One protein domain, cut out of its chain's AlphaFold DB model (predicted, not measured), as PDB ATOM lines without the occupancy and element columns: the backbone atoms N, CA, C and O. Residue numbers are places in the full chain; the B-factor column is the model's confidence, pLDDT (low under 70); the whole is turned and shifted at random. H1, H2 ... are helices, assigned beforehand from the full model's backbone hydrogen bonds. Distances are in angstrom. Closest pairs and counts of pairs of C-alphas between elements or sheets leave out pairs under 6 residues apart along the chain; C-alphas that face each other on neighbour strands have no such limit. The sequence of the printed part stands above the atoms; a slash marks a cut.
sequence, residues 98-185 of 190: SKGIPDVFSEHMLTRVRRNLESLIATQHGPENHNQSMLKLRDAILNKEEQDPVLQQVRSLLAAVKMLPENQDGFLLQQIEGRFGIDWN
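AT A GLANCE: This is residues 98 to 185 of the 190 residues of the protein "Hypothetical protein" of Spumella elongata (UniProt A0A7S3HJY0). Three short helices, H2, H3 and H4, pack crosswise into a cluster, and the longer H1 runs over one side of it, meeting H2 at its last residues. The 88 printed residues have four named helices, H1 to H4 in order, and no named strand. The class is all helix, and the whole is compact, with a radius of gyration of the C-alphas of 13.3 A and spans of 39 by 29 by 22 A.

HOW THE PARTS SIT: H1, residues 107 to 125, touches H2, residues 130 to 142, with 121 to 125 alone; look at the closest C-alphas, Ala 122 and His 130, 4.9 A apart. H3, residues 149 to 160, stands about perpendicular to H2, at 84 degrees. H4, residues 165 to 176, touches H2, closest at C-alphas Arg 138 and Leu 173, 6.1 A. Every O i to N i+4 pair is within hydrogen-bond range in H1, H2 and H3, and 6 of 8 in H4.

IN THESE COORDINATES: Find C-alpha 107 at (178.807, 168.195, 167.616); H1 runs 27.2 A from there. H4 ends at C-alpha 176, (183.503, 181.791, 177.586).

THE WHOLE: The printed part has no cut; Ser 98 alone is under pLDDT 70.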
ATOM      1  N   SER A  98     160.729 166.045 169.645       65.06
ATOM      2  CA  SER A  98     159.533 165.288 170.045       65.06
ATOM      3  C   SER A  98     159.742 163.770 169.955       65.06
ATOM      4  O   SER A  98     159.012 163.008 170.582       65.06
ATOM      5  N   LYS A  99     160.786 163.328 169.240       70.94
ATOM      6  CA  LYS A  99     161.177 161.919 169.102       70.94
ATOM      7  C   LYS A  99     162.022 161.388 170.268       70.94
ATOM      8  O   LYS A  99     162.439 160.235 170.226       70.94
ATOM      9  N   GLY A 100     162.255 162.204 171.299       74.19
ATOM     10  CA  GLY A 100     163.031 161.844 172.487       74.19
ATOM     11  C   GLY A 100     164.444 162.431 172.503       74.19
ATOM     12  O   GLY A 100     164.902 163.058 171.547       74.19
ATOM     13  N   ILE A 101     165.126 162.246 173.637       76.31
ATOM     14  CA  ILE A 101     166.524 162.655 173.825       76.31
ATOM     15  C   ILE A 101     167.418 161.601 173.151       76.31
ATOM     16  O   ILE A 101     167.261 160.421 173.460       76.31
ATOM     17  N   PRO A 102     168.333 161.987 172.246       81.75
ATOM     18  CA  PRO A 102     169.232 161.036 171.600       81.75
ATOM     19  C   PRO A 102     170.239 160.444 172.599       81.75
ATOM     20  O   PRO A 102     170.676 161.127 173.525       81.75
ATOM     21  N   ASP A 103     170.664 159.200 172.364       82.06
ATOM     22  CA  ASP A 103     171.708 158.544 173.171       82.06
ATOM     23  C   ASP A 103     173.098 159.154 172.943       82.06
ATOM     24  O   ASP A 103     173.933 159.174 173.846       82.06
ATOM     25  N   VAL A 104     173.342 159.676 171.736       84.44
ATOM     26  CA  VAL A 104     174.590 160.342 171.349       84.44
ATOM     27  C   VAL A 104     174.266 161.720 170.789       84.44
ATOM     28  O   VAL A 104     173.507 161.857 169.828       84.44
ATOM     29  N   PHE A 105     174.873 162.751 171.371       88.00
ATOM     30  CA  PHE A 105     174.783 164.114 170.864       88.00
ATOM     31  C   PHE A 105     175.872 164.339 169.819       88.00
ATOM     32  O   PHE A 105     177.057 164.192 170.102       88.00
ATOM     33  N   SER A 106     175.475 164.712 168.602       89.62
ATOM     34  CA  SER A 106     176.433 165.174 167.592       89.62
ATOM     35  C   SER A 106     177.026 166.530 167.979       89.62
ATOM     36  O   SER A 106     176.381 167.310 168.683       89.62
ATOM     37  N   GLU A 107     178.196 166.869 167.436       90.25
ATOM     38  CA  GLU A 107     178.807 168.195 167.616       90.25
ATOM     39  C   GLU A 107     177.842 169.337 167.260       90.25
ATOM     40  O   GLU A 107     177.747 170.326 167.980       90.25
ATOM     41  N   HIS A 108     177.031 169.174 166.206       90.75
ATOM     42  CA  HIS A 108     175.995 170.148 165.836       90.75
ATOM     43  C   HIS A 108     174.959 170.348 166.952       90.75
ATOM     44  O   HIS A 108     174.598 171.480 167.282       90.75
ATOM     45  N   MET A 109     174.500 169.257 167.574       90.62
ATOM     46  CA  MET A 109     173.576 169.319 168.709       90.62
ATOM     47  C   MET A 109     174.243 169.944 169.934       90.62
ATOM     48  O   MET A 109     173.617 170.771 170.595       90.62
ATOM     49  N   LEU A 110     175.508 169.619 170.205       92.50
ATOM     50  CA  LEU A 110     176.279 170.226 171.288       92.50
ATOM     51  C   LEU A 110     176.460 171.735 171.083       92.50
ATOM     52  O   LEU A 110     176.313 172.499 172.035       92.50
ATOM     53  N   THR A 111     176.653 172.213 169.851       93.62
ATOM     54  CA  THR A 111     176.637 173.654 169.558       93.62
ATOM     55  C   THR A 111     175.287 174.299 169.898       93.62
ATOM     56  O   THR A 111     175.245 175.413 170.424       93.62
ATOM     57  N   ARG A 112     174.162 173.607 169.666       92.25
ATOM     58  CA  ARG A 112     172.844 174.098 170.110       92.25
ATOM     59  C   ARG A 112     172.746 174.142 171.633       92.25
ATOM     60  O   ARG A 112     172.209 175.111 172.163       92.25
ATOM     61  N   VAL A 113     173.282 173.134 172.325       93.38
ATOM     62  CA  VAL A 113     173.354 173.109 173.795       93.38
ATOM     63  C   VAL A 113     174.129 174.321 174.316       93.38
ATOM     64  O   VAL A 113     173.601 175.004 175.186       93.38
ATOM     65  N   ARG A 114     175.300 174.655 173.741       94.69
ATOM     66  CA  ARG A 114     176.082 175.862 174.103       94.69
ATOM     67  C   ARG A 114     175.203 177.109 174.103       94.69
ATOM     68  O   ARG A 114     175.090 177.804 175.110       94.69
ATOM     69  N   ARG A 115     174.528 177.358 172.976       94.88
ATOM     70  CA  ARG A 115     173.667 178.537 172.792       94.88
ATOM     71  C   ARG A 115     172.486 178.571 173.755       94.88
ATOM     72  O   ARG A 115     172.186 179.623 174.314       94.88
ATOM     73  N   ASN A 116     171.809 177.438 173.931       94.38
ATOM     74  CA  ASN A 116     170.655 177.341 174.821       94.38
ATOM     75  C   ASN A 116     171.060 177.571 176.280       94.38
ATOM     76  O   ASN A 116     170.357 178.275 176.998       94.38
ATOM     77  N   LEU A 117     172.198 177.013 176.697       95.12
ATOM     78  CA  LEU A 117     172.744 177.212 178.033       95.12
ATOM     79  C   LEU A 117     173.096 178.684 178.280       95.12
ATOM     80  O   LEU A 117     172.708 179.237 179.301       95.12
ATOM     81  N   GLU A 118     173.758 179.335 177.321       96.00
ATOM     82  CA  GLU A 118     174.059 180.772 177.393       96.00
ATOM     83  C   GLU A 118     172.791 181.612 177.541       96.00
ATOM     84  O   GLU A 118     172.688 182.461 178.421       96.00
ATOM     85  N   SER A 119     171.787 181.313 176.711       95.19
ATOM     86  CA  SER A 119     170.501 182.012 176.728       95.19
ATOM     87  C   SER A 119     169.777 181.816 178.058       95.19
ATOM     88  O   SER A 119     169.160 182.753 178.561       95.19
ATOM     89  N   LEU A 120     169.864 180.621 178.649       94.44
ATOM     90  CA  LEU A 120     169.299 180.327 179.963       94.44
ATOM     91  C   LEU A 120     169.988 181.150 181.060       94.44
ATOM     92  O   LEU A 120     169.295 181.798 181.839       94.44
ATOM     93  N   ILE A 121     171.326 181.181 181.079       92.75
ATOM     94  CA  ILE A 121     172.114 181.978 182.035       92.75
ATOM     95  C   ILE A 121     171.782 183.470 181.884       92.75
ATOM     96  O   ILE A 121     171.491 184.145 182.872       92.75
ATOM     97  N   ALA A 122     171.756 183.982 180.652       93.25
ATOM     98  CA  ALA A 122     171.391 185.368 180.366       93.25
ATOM     99  C   ALA A 122     169.963 185.703 180.831       93.25
ATOM    100  O   ALA A 122     169.729 186.768 181.393       93.25
ATOM    101  N   THR A 123     169.008 184.788 180.635       92.62
ATOM    102  CA  THR A 123     167.607 184.982 181.049       92.62
ATOM    103  C   THR A 123     167.452 184.946 182.571       92.62
ATOM    104  O   THR A 123     166.678 185.720 183.125       92.62
ATOM    105  N   GLN A 124     168.192 184.072 183.259       91.06
ATOM    106  CA  GLN A 124     168.135 183.924 184.715       91.06
ATOM    107  C   GLN A 124     168.708 185.139 185.459       91.06
ATOM    108  O   GLN A 124     168.210 185.486 186.529       91.06
ATOM    109  N   HIS A 125     169.746 185.773 184.912       88.50
ATOM    110  CA  HIS A 125     170.465 186.865 185.576       88.50
ATOM    111  C   HIS A 125     170.216 188.252 184.968       88.50
ATOM    112  O   HIS A 125     170.653 189.243 185.550       88.50
ATOM    113  N   GLY A 126     169.520 188.329 183.834       89.12
ATOM    114  CA  GLY A 126     169.324 189.560 183.073       89.12
ATOM    115  C   GLY A 126     170.465 189.836 182.079       89.12
ATOM    116  O   GLY A 126     171.618 189.451 182.318       89.12
ATOM    117  N   PRO A 127     170.172 190.496 180.941       87.94
ATOM    118  CA  PRO A 127     171.157 190.786 179.897       87.94
ATOM    119  C   PRO A 127     172.330 191.651 180.386       87.94
ATOM    120  O   PRO A 127     173.449 191.467 179.910       87.94
ATOM    121  N   GLU A 128     172.103 192.541 181.355       91.81
ATOM    122  CA  GLU A 128     173.108 193.421 181.964       91.81
ATOM    123  C   GLU A 128     174.143 192.667 182.809       91.81
ATOM    124  O   GLU A 128     175.310 193.054 182.856       91.81
ATOM    125  N   ASN A 129     173.744 191.550 183.424       95.12
ATOM    126  CA  ASN A 129     174.635 190.726 184.238       95.12
ATOM    127  C   ASN A 129     175.238 189.565 183.448       95.12
ATOM    128  O   ASN A 129     176.097 188.861 183.976       95.12
ATOM    129  N   HIS A 130     174.833 189.357 182.191       94.88
ATOM    130  CA  HIS A 130     175.252 188.202 181.398       94.88
ATOM    131  C   HIS A 130     176.781 188.071 181.318       94.88
ATOM    132  O   HIS A 130     177.315 186.984 181.541       94.88
ATOM    133  N   ASN A 131     177.492 189.186 181.100       96.62
ATOM    134  CA  ASN A 131     178.955 189.187 181.084       96.62
ATOM    135  C   ASN A 131     179.545 188.710 182.417       96.62
ATOM    136  O   ASN A 131     180.380 187.810 182.450       96.62
ATOM    137  N   GLN A 132     179.070 189.275 183.529       96.88
ATOM    138  CA  GLN A 132     179.568 188.920 184.853       96.88
ATOM    139  C   GLN A 132     179.228 187.471 185.227       96.88
ATOM    140  O   GLN A 132     180.063 186.790 185.815       96.88
ATOM    141  N   SER A 133     178.035 186.983 184.879       96.25
ATOM    142  CA  SER A 133     177.610 185.608 185.163       96.25
ATOM    143  C   SER A 133     178.490 184.579 184.456       96.25
ATOM    144  O   SER A 133     178.905 183.601 185.071       96.25
ATOM    145  N   MET A 134     178.841 184.828 183.191       97.62
ATOM    146  CA  MET A 134     179.731 183.942 182.435       97.62
ATOM    147  C   MET A 134     181.164 183.968 182.981       97.62
ATOM    148  O   MET A 134     181.802 182.922 183.079       97.62
ATOM    149  N   LEU A 135     181.663 185.132 183.409       97.81
ATOM    150  CA  LEU A 135     182.982 185.239 184.042       97.81
ATOM    151  C   LEU A 135     183.031 184.556 185.415       97.81
ATOM    152  O   LEU A 135     183.982 183.830 185.681       97.81
ATOM    153  N   LYS A 136     181.993 184.704 186.248       96.75
ATOM    154  CA  LYS A 136     181.883 183.984 187.529       96.75
ATOM    155  C   LYS A 136     181.890 182.472 187.328       96.75
ATOM    156  O   LYS A 136     182.588 181.773 188.050       96.75
ATOM    157  N   LEU A 137     181.171 181.976 186.318       97.19
ATOM    158  CA  LEU A 137     181.168 180.553 185.981       97.19
ATOM    159  C   LEU A 137     182.567 180.062 185.573       97.19
ATOM    160  O   LEU A 137     182.998 179.004 186.024       97.19
ATOM    161  N   ARG A 138     183.294 180.835 184.752       97.88
ATOM    162  CA  ARG A 138     184.697 180.542 184.410       97.88
ATOM    163  C   ARG A 138     185.569 180.495 185.661       97.88
ATOM    164  O   ARG A 138     186.331 179.549 185.826       97.88
ATOM    165  N   ASP A 139     185.476 181.510 186.511       98.12
ATOM    166  CA  ASP A 139     186.334 181.637 187.688       98.12
ATOM    167  C   ASP A 139     186.064 180.503 188.688       98.12
ATOM    168  O   ASP A 139     187.016 179.893 189.165       98.12
ATOM    169  N   ALA A 140     184.799 180.119 188.895       98.06
ATOM    170  CA  ALA A 140     184.427 178.965 189.714       98.06
ATOM    171  C   ALA A 140     185.059 177.654 189.205       98.06
ATOM    172  O   ALA A 140     185.574 176.864 190.000       98.06
ATOM    173  N   ILE A 141     185.090 177.435 187.882       98.06
ATOM    174  CA  ILE A 141     185.766 176.276 187.273       98.06
ATOM    175  C   ILE A 141     187.277 176.334 187.535       98.06
ATOM    176  O   ILE A 141     187.866 175.360 188.004       98.06
ATOM    177  N   LEU A 142     187.916 177.472 187.248       97.62
ATOM    178  CA  LEU A 142     189.371 177.623 187.369       97.62
ATOM    179  C   LEU A 142     189.854 177.520 188.825       97.62
ATOM    180  O   LEU A 142     190.906 176.934 189.085       97.62
ATOM    181  N   ASN A 143     189.064 178.031 189.767       97.94
ATOM    182  CA  ASN A 143     189.339 177.981 191.201       97.94
ATOM    183  C   ASN A 143     188.917 176.656 191.857       97.94
ATOM    184  O   ASN A 143     189.175 176.464 193.045       97.94
ATOM    185  N   LYS A 144     188.303 175.732 191.101       96.69
ATOM    186  CA  LYS A 144     187.779 174.448 191.597       96.69
ATOM    187  C   LYS A 144     186.758 174.625 192.726       96.69
ATOM    188  O   LYS A 144     186.776 173.911 193.732       96.69
ATOM    189  N   GLU A 145     185.860 175.589 192.564       96.88
ATOM    190  CA  GLU A 145     184.777 175.882 193.504       96.88
ATOM    191  C   GLU A 145     183.637 174.864 193.340       96.88
ATOM    192  O   GLU A 145     182.542 175.178 192.884       96.88
ATOM    193  N   GLU A 146     183.880 173.610 193.732       93.56
ATOM    194  CA  GLU A 146     182.944 172.487 193.530       93.56
ATOM    195  C   GLU A 146     181.569 172.675 194.196       93.56
ATOM    196  O   GLU A 146     180.616 171.970 193.866       93.56
ATOM    197  N   GLN A 147     181.465 173.607 195.148       93.50
ATOM    198  CA  GLN A 147     180.233 173.938 195.869       93.50
ATOM    199  C   GLN A 147     179.505 175.167 195.309       93.50
ATOM    200  O   GLN A 147     178.484 175.561 195.874       93.50
ATOM    201  N   ASP A 148     180.002 175.782 194.228       95.44
ATOM    202  CA  ASP A 148     179.290 176.886 193.588       95.44
ATOM    203  C   ASP A 148     177.941 176.388 193.020       95.44
ATOM    204  O   ASP A 148     177.905 175.465 192.195       95.44
ATOM    205  N   PRO A 149     176.806 176.968 193.455       92.56
ATOM    206  CA  PRO A 149     175.485 176.459 193.102       92.56
ATOM    207  C   PRO A 149     175.163 176.633 191.612       92.56
ATOM    208  O   PRO A 149     174.447 175.808 191.043       92.56
ATOM    209  N   VAL A 150     175.693 177.677 190.964       91.31
ATOM    210  CA  VAL A 150     175.465 177.927 189.535       91.31
ATOM    211  C   VAL A 150     176.251 176.915 188.708       91.31
ATOM    212  O   VAL A 150     175.695 176.305 187.796       91.31
ATOM    213  N   LEU A 151     177.511 176.663 189.061       95.56
ATOM    214  CA  LEU A 151     178.345 175.653 188.421       95.56
ATOM    215  C   LEU A 151     177.729 174.253 188.552       95.56
ATOM    216  O   LEU A 151     177.618 173.541 187.552       95.56
ATOM    217  N   GLN A 152     177.252 173.871 189.743       95.81
ATOM    218  CA  GLN A 152     176.560 172.592 189.953       95.81
ATOM    219  C   GLN A 152     175.279 172.475 189.115       95.81
ATOM    220  O   GLN A 152     175.017 171.426 188.513       95.81
ATOM    221  N   GLN A 153     174.489 173.550 189.033       94.19
ATOM    222  CA  GLN A 153     173.280 173.589 188.211       94.19
ATOM    223  C   GLN A 153     173.618 173.413 186.723       94.19
ATOM    224  O   GLN A 153     173.013 172.581 186.044       94.19
ATOM    225  N   VAL A 154     174.608 174.149 186.215       95.50
ATOM    226  CA  VAL A 154     175.043 174.075 184.815       95.50
ATOM    227  C   VAL A 154     175.591 172.686 184.472       95.50
ATOM    228  O   VAL A 154     175.183 172.101 183.468       95.50
ATOM    229  N   ARG A 155     176.449 172.106 185.320       96.81
ATOM    230  CA  ARG A 155     176.965 170.737 185.144       96.81
ATOM    231  C   ARG A 155     175.846 169.694 185.144       96.81
ATOM    232  O   ARG A 155     175.861 168.774 184.330       96.81
ATOM    233  N   SER A 156     174.819 169.875 185.977       95.38
ATOM    234  CA  SER A 156     173.632 169.006 185.982       95.38
ATOM    235  C   SER A 156     172.850 169.080 184.664       95.38
ATOM    236  O   SER A 156     172.409 168.052 184.148       95.38
ATOM    237  N   LEU A 157     172.724 170.273 184.068       94.12
ATOM    238  CA  LEU A 157     172.117 170.441 182.742       94.12
ATOM    239  C   LEU A 157     172.958 169.780 181.640       94.12
ATOM    240  O   LEU A 157     172.403 169.146 180.741       94.12
ATOM    241  N   LEU A 158     174.289 169.870 181.720       95.12
ATOM    242  CA  LEU A 158     175.193 169.188 180.789       95.12
ATOM    243  C   LEU A 158     175.124 167.657 180.936       95.12
ATOM    244  O   LEU A 158     175.102 166.931 179.941       95.12
ATOM    245  N   ALA A 159     174.993 167.149 182.162       94.06
ATOM    246  CA  ALA A 159     174.773 165.727 182.414       94.06
ATOM    247  C   ALA A 159     173.428 165.236 181.841       94.06
ATOM    248  O   ALA A 159     173.345 164.121 181.319       94.06
ATOM    249  N   ALA A 160     172.381 166.071 181.865       90.94
ATOM    250  CA  ALA A 160     171.081 165.745 181.270       90.94
ATOM    251  C   ALA A 160     171.152 165.551 179.742       90.94
ATOM    252  O   ALA A 160     170.386 164.759 179.190       90.94
ATOM    253  N   VAL A 161     172.116 166.195 179.072       90.31
ATOM    254  CA  VAL A 161     172.450 165.964 177.653       90.31
ATOM    255  C   VAL A 161     173.590 164.955 177.464       90.31
ATOM    256  O   VAL A 161     174.264 164.953 176.439       90.31
ATOM    257  N   LYS A 162     173.804 164.074 178.452       90.44
ATOM    258  CA  LYS A 162     174.762 162.954 178.416       90.44
ATOM    259  C   LYS A 162     176.234 163.366 178.259       90.44
ATOM    260  O   LYS A 162     177.055 162.544 177.858       90.44
ATOM    261  N   MET A 163     176.598 164.603 178.601       93.06
ATOM    262  CA  MET A 163     177.997 165.034 178.597       93.06
ATOM    263  C   MET A 163     178.744 164.475 179.811       93.06
ATOM    264  O   MET A 163     178.346 164.720 180.953       93.06
ATOM    265  N   LEU A 164     179.840 163.753 179.558       93.50
ATOM    266  CA  LEU A 164     180.691 163.178 180.602       93.50
ATOM    267  C   LEU A 164     181.333 164.277 181.471       93.50
ATOM    268  O   LEU A 164     181.742 165.296 180.903       93.50
ATOM    269  N   PRO A 165     181.442 164.100 182.803       95.19
ATOM    270  CA  PRO A 165     181.969 165.115 183.723       95.19
ATOM    271  C   PRO A 165     183.313 165.720 183.302       95.19
ATOM    272  O   PRO A 165     183.473 166.936 183.325       95.19
ATOM    273  N   GLU A 166     184.247 164.893 182.832       95.38
ATOM    274  CA  GLU A 166     185.580 165.301 182.378       95.38
ATOM    275  C   GLU A 166     185.568 166.252 181.170       95.38
ATOM    276  O   GLU A 166     186.542 166.967 180.940       95.38
ATOM    277  N   ASN A 167     184.461 166.306 180.421       95.56
ATOM    278  CA  ASN A 167     184.300 167.167 179.249       95.56
ATOM    279  C   ASN A 167     183.525 168.461 179.554       95.56
ATOM    280  O   ASN A 167     183.548 169.387 178.740       95.56
ATOM    281  N   GLN A 168     182.832 168.544 180.695       96.94
ATOM    282  CA  GLN A 168     181.916 169.650 181.005       96.94
ATOM    283  C   GLN A 168     182.655 170.974 181.189       96.94
ATOM    284  O   GLN A 168     182.287 171.983 180.587       96.94
ATOM    285  N   ASP A 169     183.733 170.968 181.964       97.75
ATOM    286  CA  ASP A 169     184.488 172.185 182.261       97.75
ATOM    287  C   ASP A 169     185.174 172.732 181.004       97.75
ATOM    288  O   ASP A 169     185.068 173.919 180.703       97.75
ATOM    289  N   GLY A 170     185.796 171.858 180.205       97.56
ATOM    290  CA  GLY A 170     186.383 172.238 178.919       97.56
ATOM    291  C   GLY A 170     185.344 172.810 177.952       97.56
ATOM    292  O   GLY A 170     185.591 173.822 177.293       97.56
ATOM    293  N   PHE A 171     184.146 172.220 177.914       97.06
ATOM    294  CA  PHE A 171     183.033 172.732 177.123       97.06
ATOM    295  C   PHE A 171     182.638 174.152 177.553       97.06
ATOM    296  O   PHE A 171     182.534 175.033 176.698       97.06
ATOM    297  N   LEU A 172     182.468 174.407 178.851       97.56
ATOM    298  CA  LEU A 172     182.100 175.728 179.371       97.56
ATOM    299  C   LEU A 172     183.199 176.771 179.144       97.56
ATOM    300  O   LEU A 172     182.921 177.861 178.646       97.56
ATOM    301  N   LEU A 173     184.455 176.427 179.434       98.00
ATOM    302  CA  LEU A 173     185.590 177.335 179.262       98.00
ATOM    303  C   LEU A 173     185.753 177.766 177.801       98.00
ATOM    304  O   LEU A 173     185.852 178.961 177.528       98.00
ATOM    305  N   GLN A 174     185.673 176.830 176.847       96.62
ATOM    306  CA  GLN A 174     185.733 177.153 175.415       96.62
ATOM    307  C   GLN A 174     184.617 178.106 174.970       96.62
ATOM    308  O   GLN A 174     184.811 178.903 174.053       96.62
ATOM    309  N   GLN A 175     183.443 178.026 175.600       95.88
ATOM    310  CA  GLN A 175     182.320 178.909 175.304       95.88
ATOM    311  C   GLN A 175     182.534 180.337 175.827       95.88
ATOM    312  O   GLN A 175     181.992 181.274 175.235       95.88
ATOM    313  N   ILE A 176     183.296 180.503 176.911       97.44
ATOM    314  CA  ILE A 176     183.503 181.791 177.586       97.44
ATOM    315  C   ILE A 176     184.748 182.514 177.052       97.44
ATOM    316  O   ILE A 176     184.734 183.724 176.818       97.44
ATOM    317  N   GLU A 177     185.835 181.770 176.863       95.38
ATOM    318  CA  GLU A 177     187.158 182.298 176.540       95.38
ATOM    319  C   GLU A 177     187.156 183.143 175.254       95.38
ATOM    320  O   GLU A 177     186.658 182.717 174.207       95.38
ATOM    321  N   GLY A 178     187.705 184.358 175.365       92.81
ATOM    322  CA  GLY A 178     187.797 185.357 174.296       92.81
ATOM    323  C   GLY A 178     186.465 185.956 173.830       92.81
ATOM    324  O   GLY A 178     186.462 186.750 172.899       92.81
ATOM    325  N   ARG A 179     185.329 185.586 174.445       96.81
ATOM    326  CA  ARG A 179     184.003 186.158 174.138       96.81
ATOM    327  C   ARG A 179     183.473 187.085 175.227       96.81
ATOM    328  O   ARG A 179     182.702 187.988 174.928       96.81
ATOM    329  N   PHE A 180     183.852 186.852 176.479       97.25
ATOM    330  CA  PHE A 180     183.379 187.605 177.641       97.25
ATOM    331  C   PHE A 180     184.539 188.324 178.334       97.25
ATOM    332  O   PHE A 180     185.685 187.882 178.260       97.25
ATOM    333  N   GLY A 181     184.234 189.417 179.036       96.31
ATOM    334  CA  GLY A 181     185.236 190.273 179.684       96.31
ATOM    335  C   GLY A 181     185.923 191.271 178.749       96.31
ATOM    336  O   GLY A 181     186.977 191.787 179.103       96.31
ATOM    337  N   ILE A 182     185.331 191.535 177.585       95.50
ATOM    338  CA  ILE A 182     185.806 192.492 176.575       95.50
ATOM    339  C   ILE A 182     184.704 193.514 176.265       95.50
ATOM    340  O   ILE A 182     183.539 193.272 176.593       95.50
ATOM    341  N   ASP A 183     185.053 194.635 175.631       94.50
ATOM    342  CA  ASP A 183     184.057 195.577 175.111       94.50
ATOM    343  C   ASP A 183     183.533 195.095 173.754       94.50
ATOM    344  O   ASP A 183     184.204 195.190 172.729       94.50
ATOM    345  N   TRP A 184     182.307 194.570 173.735       94.88
ATOM    346  CA  TRP A 184     181.687 194.084 172.502       94.88
ATOM    347  C   TRP A 184     181.444 195.191 171.471       94.88
ATOM    348  O   TRP A 184     181.366 194.889 170.281       94.88
ATOM    349  N   ASN A 185     181.340 196.459 171.889       91.31
ATOM    350  CA  ASN A 185     181.060 197.564 170.968       91.31
ATOM    351  C   ASN A 185     182.219 197.827 170.001       91.31
ATOM    352  O   ASN A 185     181.977 198.283 168.889       91.31
TER     353      ASN A 185